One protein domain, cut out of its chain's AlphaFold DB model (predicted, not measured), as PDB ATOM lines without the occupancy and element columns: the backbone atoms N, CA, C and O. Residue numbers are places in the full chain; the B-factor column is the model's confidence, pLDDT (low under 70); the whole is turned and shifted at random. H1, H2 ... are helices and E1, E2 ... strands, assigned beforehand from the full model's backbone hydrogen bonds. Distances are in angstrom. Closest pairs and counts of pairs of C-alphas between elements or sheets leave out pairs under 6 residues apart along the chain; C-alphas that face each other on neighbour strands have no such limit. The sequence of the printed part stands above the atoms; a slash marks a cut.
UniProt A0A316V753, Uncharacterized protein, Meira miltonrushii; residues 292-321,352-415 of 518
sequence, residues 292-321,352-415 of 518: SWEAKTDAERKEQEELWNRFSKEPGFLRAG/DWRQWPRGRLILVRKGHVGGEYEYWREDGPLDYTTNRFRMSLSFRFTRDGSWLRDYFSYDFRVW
ATOM      1  N   SER A 292      29.040 -24.169 315.435       53.91
ATOM      2  CA  SER A 292      29.006 -25.637 315.470       53.91
ATOM      3  C   SER A 292      30.085 -26.278 316.340       53.91
ATOM      4  O   SER A 292      30.071 -27.497 316.466       53.91
ATOM      5  N   TRP A 293      31.005 -25.513 316.934       57.41
ATOM      6  CA  TRP A 293      32.141 -26.103 317.653       57.41
ATOM      7  C   TRP A 293      31.733 -26.769 318.984       57.41
ATOM      8  O   TRP A 293      32.332 -27.771 319.357       57.41
ATOM      9  N   GLU A 294      30.663 -26.311 319.647       58.50
ATOM     10  CA  GLU A 294      30.084 -27.002 320.812       58.50
ATOM     11  C   GLU A 294      29.065 -28.071 320.389       58.50
ATOM     12  O   GLU A 294      28.141 -27.805 319.612       58.50
ATOM     13  N   ALA A 295      29.202 -29.279 320.944       57.84
ATOM     14  CA  ALA A 295      28.138 -30.278 320.947       57.84
ATOM     15  C   ALA A 295      27.060 -29.874 321.954       57.84
ATOM     16  O   ALA A 295      27.306 -29.836 323.160       57.84
ATOM     17  N   LYS A 296      25.859 -29.581 321.457       64.81
ATOM     18  CA  LYS A 296      24.774 -29.010 322.270       64.81
ATOM     19  C   LYS A 296      24.011 -30.067 323.065       64.81
ATOM     20  O   LYS A 296      23.261 -29.719 323.974       64.81
ATOM     21  N   THR A 297      24.188 -31.347 322.732       73.69
ATOM     22  CA  THR A 297      23.491 -32.476 323.365       73.69
ATOM     23  C   THR A 297      24.422 -33.676 323.578       73.69
ATOM     24  O   THR A 297      25.443 -33.810 322.904       73.69
ATOM     25  N   ASP A 298      24.066 -34.578 324.500       78.19
ATOM     26  CA  ASP A 298      24.771 -35.860 324.688       78.19
ATOM     27  C   ASP A 298      24.753 -36.731 323.426       78.19
ATOM     28  O   ASP A 298      25.744 -37.381 323.102       78.19
ATOM     29  N   ALA A 299      23.639 -36.716 322.688       82.06
ATOM     30  CA  ALA A 299      23.504 -37.454 321.434       82.06
ATOM     31  C   ALA A 299      24.525 -36.969 320.394       82.06
ATOM     32  O   ALA A 299      25.235 -37.770 319.793       82.06
ATOM     33  N   GLU A 300      24.656 -35.649 320.263       78.94
ATOM     34  CA  GLU A 300      25.628 -34.984 319.397       78.94
ATOM     35  C   GLU A 300      27.095 -35.279 319.764       78.94
ATOM     36  O   GLU A 300      27.961 -35.267 318.884       78.94
ATOM     37  N   ARG A 301      27.396 -35.499 321.053       79.44
ATOM     38  CA  ARG A 301      28.729 -35.932 321.513       79.44
ATOM     39  C   ARG A 301      28.996 -37.378 321.124       79.44
ATOM     40  O   ARG A 301      30.018 -37.667 320.507       79.44
ATOM     41  N   LYS A 302      28.046 -38.264 321.423       84.44
ATOM     42  CA  LYS A 302      28.150 -39.692 321.121       84.44
ATOM     43  C   LYS A 302      28.310 -39.952 319.620       84.44
ATOM     44  O   LYS A 302      29.141 -40.760 319.226       84.44
ATOM     45  N   GLU A 303      27.565 -39.232 318.782       86.31
ATOM     46  CA  GLU A 303      27.693 -39.313 317.323       86.31
ATOM     47  C   GLU A 303      29.112 -38.958 316.853       86.31
ATOM     48  O   GLU A 303      29.697 -39.662 316.028       86.31
ATOM     49  N   GLN A 304      29.703 -37.893 317.403       86.56
ATOM     50  CA  GLN A 304      31.076 -37.511 317.074       86.56
ATOM     51  C   GLN A 304      32.089 -38.562 317.538       86.56
ATOM     52  O   GLN A 304      32.985 -38.912 316.771       86.56
ATOM     53  N   GLU A 305      31.942 -39.110 318.747       87.25
ATOM     54  CA  GLU A 305      32.787 -40.211 319.231       87.25
ATOM     55  C   GLU A 305      32.699 -41.441 318.315       87.25
ATOM     56  O   GLU A 305      33.721 -42.023 317.952       87.25
ATOM     57  N   GLU A 306      31.493 -41.828 317.895       90.12
ATOM     58  CA  GLU A 306      31.265 -42.938 316.965       90.12
ATOM     59  C   GLU A 306      31.921 -42.675 315.595       90.12
ATOM     60  O   GLU A 306      32.592 -43.562 315.054       90.12
ATOM     61  N   LEU A 307      31.813 -41.452 315.059       91.50
ATOM     62  CA  LEU A 307      32.477 -41.045 313.814       91.50
ATOM     63  C   LEU A 307      34.005 -41.128 313.919       91.50
ATOM     64  O   LEU A 307      34.638 -41.766 313.073       91.50
ATOM     65  N   TRP A 308      34.600 -40.544 314.962       90.88
ATOM     66  CA  TRP A 308      36.047 -40.589 315.201       90.88
ATOM     67  C   TRP A 308      36.554 -42.027 315.403       90.88
ATOM     68  O   TRP A 308      37.582 -42.415 314.842       90.88
ATOM     69  N   ASN A 309      35.813 -42.860 316.137       91.81
ATOM     70  CA  ASN A 309      36.144 -44.273 316.345       91.81
ATOM     71  C   ASN A 309      36.046 -45.113 315.067       91.81
ATOM     72  O   ASN A 309      36.766 -46.103 314.909       91.81
ATOM     73  N   ARG A 310      35.139 -44.757 314.156       93.56
ATOM     74  CA  ARG A 310      35.036 -45.402 312.848       93.56
ATOM     75  C   ARG A 310      36.207 -45.000 311.960       93.56
ATOM     76  O   ARG A 310      36.918 -45.873 311.471       93.56
ATOM     77  N   PHE A 311      36.413 -43.699 311.778       94.56
ATOM     78  CA  PHE A 311      37.390 -43.179 310.828       94.56
ATOM     79  C   PHE A 311      38.840 -43.355 311.277       94.56
ATOM     80  O   PHE A 311      39.705 -43.526 310.432       94.56
ATOM     81  N   SER A 312      39.123 -43.440 312.580       92.94
ATOM     82  CA  SER A 312      40.471 -43.765 313.095       92.94
ATOM     83  C   SER A 312      41.045 -45.093 312.600       92.94
ATOM     84  O   SER A 312      42.253 -45.298 312.672       92.94
ATOM     85  N   LYS A 313      40.203 -45.982 312.070       93.31
ATOM     86  CA  LYS A 313      40.606 -47.269 311.493       93.31
ATOM     87  C   LYS A 313      40.901 -47.186 309.993       93.31
ATOM     88  O   LYS A 313      41.343 -48.173 309.414       93.31
ATOM     89  N   GLU A 314      40.614 -46.053 309.358       94.50
ATOM     90  CA  GLU A 314      40.753 -45.861 307.918       94.50
ATOM     91  C   GLU A 314      42.133 -45.291 307.544       94.50
ATOM     92  O   GLU A 314      42.717 -44.500 308.296       94.50
ATOM     93  N   PRO A 315      42.688 -45.686 306.381       92.12
ATOM     94  CA  PRO A 315      44.036 -45.301 305.990       92.12
ATOM     95  C   PRO A 315      44.168 -43.785 305.799       92.12
ATOM     96  O   PRO A 315      43.496 -43.171 304.971       92.12
ATOM     97  N   GLY A 316      45.096 -43.190 306.552       88.94
ATOM     98  CA  GLY A 316      45.433 -41.770 306.464       88.94
ATOM     99  C   GLY A 316      44.548 -40.839 307.295       88.94
ATOM    100  O   GLY A 316      44.751 -39.632 307.223       88.94
ATOM    101  N   PHE A 317      43.594 -41.347 308.084       92.19
ATOM    102  CA  PHE A 317      42.710 -40.483 308.875       92.19
ATOM    103  C   PHE A 317      43.349 -39.915 310.154       92.19
ATOM    104  O   PHE A 317      43.109 -38.755 310.501       92.19
ATOM    105  N   LEU A 318      44.127 -40.716 310.887       88.88
ATOM    106  CA  LEU A 318      44.885 -40.232 312.046       88.88
ATOM    107  C   LEU A 318      46.132 -39.472 311.572       88.88
ATOM    108  O   LEU A 318      46.744 -39.834 310.564       88.88
ATOM    109  N   ARG A 319      46.524 -38.415 312.295       81.06
ATOM    110  CA  ARG A 319      47.802 -37.730 312.037       81.06
ATOM    111  C   ARG A 319      48.962 -38.677 312.328       81.06
ATOM    112  O   ARG A 319      48.872 -39.574 313.162       81.06
ATOM    113  N   ALA A 320      50.099 -38.411 311.690       75.56
ATOM    114  CA  ALA A 320      51.349 -39.055 312.068       75.56
ATOM    115  C   ALA A 320      51.627 -38.816 313.565       75.56
ATOM    116  O   ALA A 320      51.700 -37.669 314.000       75.56
ATOM    117  N   GLY A 321      51.765 -39.900 314.331       75.88
ATOM    118  CA  GLY A 321      51.962 -39.868 315.785       75.88
ATOM    119  C   GLY A 321      50.688 -40.037 316.621       75.88
ATOM    120  O   GLY A 321      50.799 -40.273 317.818       75.88
ATOM    121  N   ASP A 352      50.812 -22.609 313.898       68.12
ATOM    122  CA  ASP A 352      50.952 -24.056 313.777       68.12
ATOM    123  C   ASP A 352      49.641 -24.715 314.183       68.12
ATOM    124  O   ASP A 352      49.382 -25.024 315.347       68.12
ATOM    125  N   TRP A 353      48.807 -24.948 313.171       66.25
ATOM    126  CA  TRP A 353      47.499 -25.578 313.315       66.25
ATOM    127  C   TRP A 353      47.560 -26.934 314.042       66.25
ATOM    128  O   TRP A 353      46.558 -27.373 314.596       66.25
ATOM    129  N   ARG A 354      48.711 -27.621 314.056       69.94
ATOM    130  CA  ARG A 354      48.863 -28.942 314.689       69.94
ATOM    131  C   ARG A 354      48.706 -28.901 316.202       69.94
ATOM    132  O   ARG A 354      48.308 -29.903 316.781       69.94
ATOM    133  N   GLN A 355      48.985 -27.748 316.803       70.75
ATOM    134  CA  GLN A 355      48.923 -27.541 318.248       70.75
ATOM    135  C   GLN A 355      47.488 -27.372 318.747       70.75
ATOM    136  O   GLN A 355      47.256 -27.391 319.947       70.75
ATOM    137  N   TRP A 356      46.519 -27.204 317.846       77.19
ATOM    138  CA  TRP A 356      45.130 -27.040 318.240       77.19
ATOM    139  C   TRP A 356      44.499 -28.380 318.628       77.19
ATOM    140  O   TRP A 356      44.711 -29.381 317.925       77.19
ATOM    141  N   PRO A 357      43.661 -28.399 319.683       79.75
ATOM    142  CA  PRO A 357      42.830 -29.552 319.984       79.75
ATOM    143  C   PRO A 357      41.930 -29.903 318.795       79.75
ATOM    144  O   PRO A 357      41.587 -29.072 317.947       79.75
ATOM    145  N   ARG A 358      41.565 -31.179 318.741       83.75
ATOM    146  CA  ARG A 358      40.754 -31.749 317.671       83.75
ATOM    147  C   ARG A 358      39.304 -31.294 317.791       83.75
ATOM    148  O   ARG A 358      38.797 -31.054 318.885       83.75
ATOM    149  N   GLY A 359      38.683 -31.114 316.636       81.75
ATOM    150  CA  GLY A 359      37.375 -30.501 316.478       81.75
ATOM    151  C   GLY A 359      36.271 -31.482 316.103       81.75
ATOM    152  O   GLY A 359      36.462 -32.701 316.057       81.75
ATOM    153  N   ARG A 360      35.097 -30.930 315.789       82.44
ATOM    154  CA  ARG A 360      33.969 -31.715 315.270       82.44
ATOM    155  C   ARG A 360      34.132 -31.950 313.777       82.44
ATOM    156  O   ARG A 360      34.447 -31.017 313.043       82.44
ATOM    157  N   LEU A 361      33.868 -33.177 313.339       86.56
ATOM    158  CA  LEU A 361      33.816 -33.549 311.929       86.56
ATOM    159  C   LEU A 361      32.430 -33.237 311.373       86.56
ATOM    160  O   LEU A 361      31.418 -33.684 311.914       86.56
ATOM    161  N   ILE A 362      32.401 -32.492 310.277       84.50
ATOM    162  CA  ILE A 362      31.191 -32.049 309.595       84.50
ATOM    163  C   ILE A 362      31.294 -32.497 308.142       84.50
ATOM    164  O   ILE A 362      32.176 -32.041 307.416       84.50
ATOM    165  N   LEU A 363      30.392 -33.376 307.707       86.44
ATOM    166  CA  LEU A 363      30.242 -33.678 306.287       86.44
ATOM    167  C   LEU A 363      29.641 -32.450 305.603       86.44
ATOM    168  O   LEU A 363      28.542 -32.026 305.955       86.44
ATOM    169  N   VAL A 364      30.364 -31.873 304.647       83.06
ATOM    170  CA  VAL A 364      29.932 -30.664 303.936       83.06
ATOM    171  C   VAL A 364      29.237 -31.026 302.629       83.06
ATOM    172  O   VAL A 364      28.133 -30.558 302.377       83.06
ATOM    173  N   ARG A 365      29.873 -31.858 301.796       83.81
ATOM    174  CA  ARG A 365      29.297 -32.364 300.538       83.81
ATOM    175  C   ARG A 365      30.011 -33.624 300.054       83.81
ATOM    176  O   ARG A 365      30.981 -34.078 300.660       83.81
ATOM    177  N   LYS A 366      29.522 -34.181 298.948       88.62
ATOM    178  CA  LYS A 366      30.144 -35.282 298.205       88.62
ATOM    179  C   LYS A 366      30.513 -34.810 296.800       88.62
ATOM    180  O   LYS A 366      29.835 -33.933 296.271       88.62
ATOM    181  N   GLY A 367      31.543 -35.406 296.213       87.38
ATOM    182  CA  GLY A 367      31.980 -35.125 294.844       87.38
ATOM    183  C   GLY A 367      32.582 -36.355 294.167       87.38
ATOM    184  O   GLY A 367      32.515 -37.459 294.709       87.38
ATOM    185  N   HIS A 368      33.132 -36.170 292.962       89.69
ATOM    186  CA  HIS A 368      33.508 -37.287 292.075       89.69
ATOM    187  C   HIS A 368      34.933 -37.200 291.487       89.69
ATOM    188  O   HIS A 368      35.345 -38.062 290.702       89.69
ATOM    189  N   VAL A 369      35.711 -36.172 291.842       84.81
ATOM    190  CA  VAL A 369      37.104 -36.016 291.393       84.81
ATOM    191  C   VAL A 369      37.996 -37.090 292.018       84.81
ATOM    192  O   VAL A 369      38.088 -37.210 293.235       84.81
ATOM    193  N   GLY A 370      38.682 -37.870 291.175       79.88
ATOM    194  CA  GLY A 370      39.463 -39.030 291.628       79.88
ATOM    195  C   GLY A 370      38.604 -40.239 292.028       79.88
ATOM    196  O   GLY A 370      39.127 -41.192 292.599       79.88
ATOM    197  N   GLY A 371      37.306 -40.221 291.703       87.94
ATOM    198  CA  GLY A 371      36.297 -41.161 292.196       87.94
ATOM    199  C   GLY A 371      35.356 -40.493 293.200       87.94
ATOM    200  O   GLY A 371      35.495 -39.311 293.500       87.94
ATOM    201  N   GLU A 372      34.384 -41.244 293.718       94.12
ATOM    202  CA  GLU A 372      33.482 -40.736 294.755       94.12
ATOM    203  C   GLU A 372      34.257 -40.373 296.031       94.12
ATOM    204  O   GLU A 372      34.997 -41.195 296.589       94.12
ATOM    205  N   TYR A 373      34.063 -39.144 296.508       94.50
ATOM    206  CA  TYR A 373      34.660 -38.664 297.745       94.50
ATOM    207  C   TYR A 373      33.648 -37.924 298.623       94.50
ATOM    208  O   TYR A 373      32.658 -37.357 298.158       94.50
ATOM    209  N   GLU A 374      33.926 -37.911 299.921       94.75
ATOM    210  CA  GLU A 374      33.229 -37.114 300.925       94.75
ATOM    211  C   GLU A 374      34.145 -35.979 301.390       94.75
ATOM    212  O   GLU A 374      35.278 -36.227 301.809       94.75
ATOM    213  N   TYR A 375      33.663 -34.738 301.331       89.38
ATOM    214  CA  TYR A 375      34.352 -33.573 301.874       89.38
ATOM    215  C   TYR A 375      33.906 -33.338 303.317       89.38
ATOM    216  O   TYR A 375      32.765 -32.959 303.592       89.38
ATOM    217  N   TRP A 376      34.848 -33.539 304.232       90.88
ATOM    218  CA  TRP A 376      34.700 -33.330 305.662       90.88
ATOM    219  C   TRP A 376      35.460 -32.079 306.104       90.88
ATOM    220  O   TRP A 376      36.657 -31.938 305.841       90.88
ATOM    221  N   ARG A 377      34.783 -31.184 306.823       88.50
ATOM    222  CA  ARG A 377      35.406 -30.062 307.527       88.50
ATOM    223  C   ARG A 377      35.558 -30.405 309.004       88.50
ATOM    224  O   ARG A 377      34.642 -30.958 309.604       88.50
ATOM    225  N   GLU A 378      36.704 -30.079 309.585       87.19
ATOM    226  CA  GLU A 378      36.920 -30.151 311.031       87.19
ATOM    227  C   GLU A 378      37.036 -28.738 311.600       87.19
ATOM    228  O   GLU A 378      37.991 -28.023 311.277       87.19
ATOM    229  N   ASP A 379      36.083 -28.367 312.457       81.75
ATOM    230  CA  ASP A 379      36.062 -27.081 313.160       81.75
ATOM    231  C   ASP A 379      36.583 -27.291 314.589       81.75
ATOM    232  O   ASP A 379      35.938 -27.962 315.403       81.75
ATOM    233  N   GLY A 380      37.764 -26.746 314.884       81.69
ATOM    234  CA  GLY A 380      38.348 -26.735 316.224       81.69
ATOM    235  C   GLY A 380      37.632 -25.757 317.167       81.69
ATOM    236  O   GLY A 380      36.892 -24.880 316.707       81.69
ATOM    237  N   PRO A 381      37.844 -25.882 318.487       81.00
ATOM    238  CA  PRO A 381      37.279 -24.952 319.458       81.00
ATOM    239  C   PRO A 381      37.855 -23.542 319.282       81.00
ATOM    240  O   PRO A 381      39.000 -23.365 318.861       81.00
ATOM    241  N   LEU A 382      37.040 -22.541 319.621       83.12
ATOM    242  CA  LEU A 382      37.435 -21.136 319.602       83.12
ATOM    243  C   LEU A 382      38.182 -20.783 320.892       83.12
ATOM    244  O   LEU A 382      37.624 -20.883 321.982       83.12
ATOM    245  N   ASP A 383      39.418 -20.304 320.772       85.31
ATOM    246  CA  ASP A 383      40.109 -19.645 321.878       85.31
ATOM    247  C   ASP A 383      39.545 -18.232 322.053       85.31
ATOM    248  O   ASP A 383      39.858 -17.313 321.294       85.31
ATOM    249  N   TYR A 384      38.727 -18.048 323.084       84.75
ATOM    250  CA  TYR A 384      38.097 -16.767 323.400       84.75
ATOM    251  C   TYR A 384      39.069 -15.655 323.814       84.75
ATOM    252  O   TYR A 384      38.684 -14.487 323.816       84.75
ATOM    253  N   THR A 385      40.314 -15.977 324.172       85.88
ATOM    254  CA  THR A 385      41.309 -14.960 324.550       85.88
ATOM    255  C   THR A 385      41.993 -14.334 323.337       85.88
ATOM    256  O   THR A 385      42.423 -13.181 323.398       85.88
ATOM    257  N   THR A 386      42.049 -15.060 322.218       87.75
ATOM    258  CA  THR A 386      42.701 -14.612 320.976       87.75
ATOM    259  C   THR A 386      41.746 -14.505 319.785       87.75
ATOM    260  O   THR A 386      42.105 -13.927 318.756       87.75
ATOM    261  N   ASN A 387      40.523 -15.025 319.921       89.12
ATOM    262  CA  ASN A 387      39.562 -15.288 318.849       89.12
ATOM    263  C   ASN A 387      40.108 -16.214 317.753       89.12
ATOM    264  O   ASN A 387      39.628 -16.163 316.618       89.12
ATOM    265  N   ARG A 388      41.124 -17.034 318.052       88.50
ATOM    266  CA  ARG A 388      41.694 -17.972 317.082       88.50
ATOM    267  C   ARG A 388      41.026 -19.335 317.171       88.50
ATOM    268  O   ARG A 388      40.545 -19.737 318.226       88.50
ATOM    269  N   PHE A 389      40.986 -20.035 316.052       85.44
ATOM    270  CA  PHE A 389      40.501 -21.400 315.957       85.44
ATOM    271  C   PHE A 389      41.172 -22.102 314.783       85.44
ATOM    272  O   PHE A 389      41.662 -21.476 313.837       85.44
ATOM    273  N   ARG A 390      41.148 -23.429 314.819       86.50
ATOM    274  CA  ARG A 390      41.571 -24.253 313.696       86.50
ATOM    275  C   ARG A 390      40.388 -24.603 312.805       86.50
ATOM    276  O   ARG A 390      39.353 -25.036 313.299       86.50
ATOM    277  N   MET A 391      40.599 -24.552 311.496       86.38
ATOM    278  CA  MET A 391      39.707 -25.163 310.512       86.38
ATOM    279  C   MET A 391      40.518 -26.073 309.599       86.38
ATOM    280  O   MET A 391      41.609 -25.701 309.179       86.38
ATOM    281  N   SER A 392      40.011 -27.254 309.261       88.44
ATOM    282  CA  SER A 392      40.662 -28.088 308.246       88.44
ATOM    283  C   SER A 392      39.680 -28.767 307.318       88.44
ATOM    284  O   SER A 392      38.539 -29.029 307.687       88.44
ATOM    285  N   LEU A 393      40.148 -29.041 306.108       88.62
ATOM    286  CA  LEU A 393      39.400 -29.647 305.021       88.62
ATOM    287  C   LEU A 393      40.035 -31.005 304.744       88.62
ATOM    288  O   LEU A 393      41.257 -31.115 304.601       88.62
ATOM    289  N   SER A 394      39.216 -32.045 304.719       92.62
ATOM    290  CA  SER A 394      39.646 -33.417 304.484       92.62
ATOM    291  C   SER A 394      38.743 -34.098 303.475       92.62
ATOM    292  O   SER A 394      37.539 -33.848 303.447       92.62
ATOM    293  N   PHE A 395      39.320 -34.986 302.674       94.25
ATOM    294  CA  PHE A 395      38.588 -35.719 301.646       94.25
ATOM    295  C   PHE A 395      38.759 -37.210 301.867       94.25
ATOM    296  O   PHE A 395      39.888 -37.698 301.915       94.25
ATOM    297  N   ARG A 396      37.642 -37.915 302.021       96.31
ATOM    298  CA  ARG A 396      37.599 -39.366 302.184       96.31
ATOM    299  C   ARG A 396      37.136 -39.998 300.882       96.31
ATOM    300  O   ARG A 396      36.012 -39.744 300.461       96.31
ATOM    301  N   PHE A 397      37.956 -40.845 300.275       96.25
ATOM    302  CA  PHE A 397      37.599 -41.574 299.058       96.25
ATOM    303  C   PHE A 397      36.832 -42.839 299.428       96.25
ATOM    304  O   PHE A 397      37.347 -43.724 300.110       96.25
ATOM    305  N   THR A 398      35.571 -42.935 299.009       93.81
ATOM    306  CA  THR A 398      34.652 -43.979 299.500       93.81
ATOM    307  C   THR A 398      35.037 -45.376 299.017       93.81
ATOM    308  O   THR A 398      34.749 -46.359 299.697       93.81
ATOM    309  N   ARG A 399      35.711 -45.460 297.863       93.25
ATOM    310  CA  ARG A 399      36.089 -46.720 297.216       93.25
ATOM    311  C   ARG A 399      37.169 -47.498 297.969       93.25
ATOM    312  O   ARG A 399      37.076 -48.719 298.037       93.25
ATOM    313  N   ASP A 400      38.198 -46.820 298.474       93.81
ATOM    314  CA  ASP A 400      39.329 -47.455 299.169       93.81
ATOM    315  C   ASP A 400      39.470 -47.014 300.637       93.81
ATOM    316  O   ASP A 400      40.342 -47.510 301.350       93.81
ATOM    317  N   GLY A 401      38.604 -46.107 301.101       94.12
ATOM    318  CA  GLY A 401      38.616 -45.562 302.457       94.12
ATOM    319  C   GLY A 401      39.808 -44.649 302.745       94.12
ATOM    320  O   GLY A 401      40.024 -44.304 303.902       94.12
ATOM    321  N   SER A 402      40.607 -44.283 301.739       94.56
ATOM    322  CA  SER A 402      41.784 -43.440 301.931       94.56
ATOM    323  C   SER A 402      41.420 -41.977 302.136       94.56
ATOM    324  O   SER A 402      40.413 -41.482 301.623       94.56
ATOM    325  N   TRP A 403      42.253 -41.273 302.900       94.31
ATOM    326  CA  TRP A 403      42.033 -39.873 303.240       94.31
ATOM    327  C   TRP A 403      43.131 -38.957 302.713       94.31
ATOM    328  O   TRP A 403      44.312 -39.142 303.002       94.31
ATOM    329  N   LEU A 404      42.719 -37.866 302.067       92.12
ATOM    330  CA  LEU A 404      43.464 -36.610 302.107       92.12
ATOM    331  C   LEU A 404      43.096 -35.889 303.402       92.12
ATOM    332  O   LEU A 404      42.216 -35.027 303.425       92.12
ATOM    333  N   ARG A 405      43.722 -36.289 304.509       90.50
ATOM    334  CA  ARG A 405      43.419 -35.748 305.835       90.50
ATOM    335  C   ARG A 405      44.188 -34.468 306.119       90.50
ATOM    336  O   ARG A 405      45.393 -34.410 305.895       90.50
ATOM    337  N   ASP A 406      43.496 -33.473 306.677       85.06
ATOM    338  CA  ASP A 406      44.072 -32.202 307.139       85.06
ATOM    339  C   ASP A 406      44.871 -31.461 306.047       85.06
ATOM    340  O   ASP A 406      45.689 -30.592 306.359       85.06
ATOM    341  N   TYR A 407      44.641 -31.804 304.772       82.44
ATOM    342  CA  TYR A 407      45.498 -31.398 303.659       82.44
ATOM    343  C   TYR A 407      45.520 -29.879 303.512       82.44
ATOM    344  O   TYR A 407      46.577 -29.273 303.340       82.44
ATOM    345  N   PHE A 408      44.349 -29.270 303.679       85.00
ATOM    346  CA  PHE A 408      44.201 -27.835 303.829       85.00
ATOM    347  C   PHE A 408      43.800 -27.561 305.273       85.00
ATOM    348  O   PHE A 408      42.683 -27.871 305.692       85.00
ATOM    349  N   SER A 409      44.733 -27.021 306.046       85.25
ATOM    350  CA  SER A 409      44.530 -26.689 307.451       85.25
ATOM    351  C   SER A 409      44.882 -25.233 307.686       85.25
ATOM    352  O   SER A 409      45.921 -24.750 307.237       85.25
ATOM    353  N   TYR A 410      44.022 -24.564 308.435       86.00
ATOM    354  CA  TYR A 410      44.101 -23.148 308.716       86.00
ATOM    355  C   TYR A 410      44.100 -22.914 310.215       86.00
ATOM    356  O   TYR A 410      43.362 -23.552 310.968       86.00
ATOM    357  N   ASP A 411      44.923 -21.962 310.625       86.88
ATOM    358  CA  ASP A 411      44.857 -21.320 311.925       86.88
ATOM    359  C   ASP A 411      44.295 -19.926 311.675       86.88
ATOM    360  O   ASP A 411      44.947 -19.070 311.070       86.88
ATOM    361  N   PHE A 412      43.034 -19.750 312.029       89.00
ATOM    362  CA  PHE A 412      42.236 -18.600 311.661       89.00
ATOM    363  C   PHE A 412      41.880 -17.776 312.876       89.00
ATOM    364  O   PHE A 412      41.624 -18.311 313.947       89.00
ATOM    365  N   ARG A 413      41.782 -16.461 312.687       89.81
ATOM    366  CA  ARG A 413      41.128 -15.566 313.637       89.81
ATOM    367  C   ARG A 413      39.714 -15.244 313.168       89.81
ATOM    368  O   ARG A 413      39.492 -14.859 312.019       89.81
ATOM    369  N   VAL A 414      38.754 -15.354 314.078       89.25
ATOM    370  CA  VAL A 414      37.399 -14.843 313.876       89.25
ATOM    371  C   VAL A 414      37.435 -13.323 313.966       89.25
ATOM    372  O   VAL A 414      37.897 -12.752 314.954       89.25
ATOM    373  N   TRP A 415      36.925 -12.670 312.929       90.38
ATOM    374  CA  TRP A 415      36.673 -11.236 312.911       90.38
ATOM    375  C   TRP A 415      35.167 -11.024 312.862       90.38
ATOM    376  O   TRP A 415      34.497 -11.522 311.958       90.38
TER     377      TRP A 415
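Overview. This is residues 292 to 321 and 352 to 415 of the 518 residues of an uncharacterized protein of Meira miltonrushii (UniProt A0A316V753). What shape does the model have? A single strongly twisted wall of four strands, E1 to E4, runs back and forth, and one helix, H1, lies beside its E1 edge, only grazing the sheet. What are the parts? The printed part has 94 residues, with H1 first and then E1, E2, E3 and E4, a mixed class of helices and strands; the sheet's order is E1 - E2 - E3 - E4, all antiparallel. How large is it? It is compact, with a radius of gyration of the C-alphas of 13.7 A and spans of 42 by 30 by 28 A.

Along the chain. Where is the helix? H1 is residues 298 to 311, 20.1 A long, and begins at C-alpha 298 (24.771, -35.860, 324.688). Where are the strands? E1 is residues 360 to 367, 20.8 A; E2 is 373 to 379, 19.3 A; E3 is 388 to 397, 30.0 A. E4 is 403 to 413, 26.5 A, and ends at C-alpha 413 (41.128, -15.566, 313.637).

Arrangement. How do the strands pair? They form a meander, each strand the antiparallel neighbour of the one before, with three hairpins: E1 and E2 at 152 degrees, N 362 to O 377 2.8 A; E2 and E3 at 165 degrees, N 376 to O 394 2.8 A; E3 and E4 at 163 degrees, N 391 to O 410 3.0 A. Edge strands E1 and E4 are apart. Where is H1? It is on the sheet but only grazes it, with residues 300 to 311; its closest C-alphas to E1 are those of Gln 304 and Arg 360, 6.7 A. In H1 every O i to N i+4 pair is within hydrogen-bond range.

Size, cuts and confidence. Is anything missing? Residues 322 to 351 are not printed, and C-alphas 321 and 352 are 16.0 A apart across this cut, in the link from H1 to E1. Are any links long? Of the links printed whole, E1 to E2 and E3 to E4 are tight and E2 to E3 is short. Where is confidence low? Residues 292 to 296 and 352 to 354 have pLDDT under 70; the mean of the printed part is 85.1.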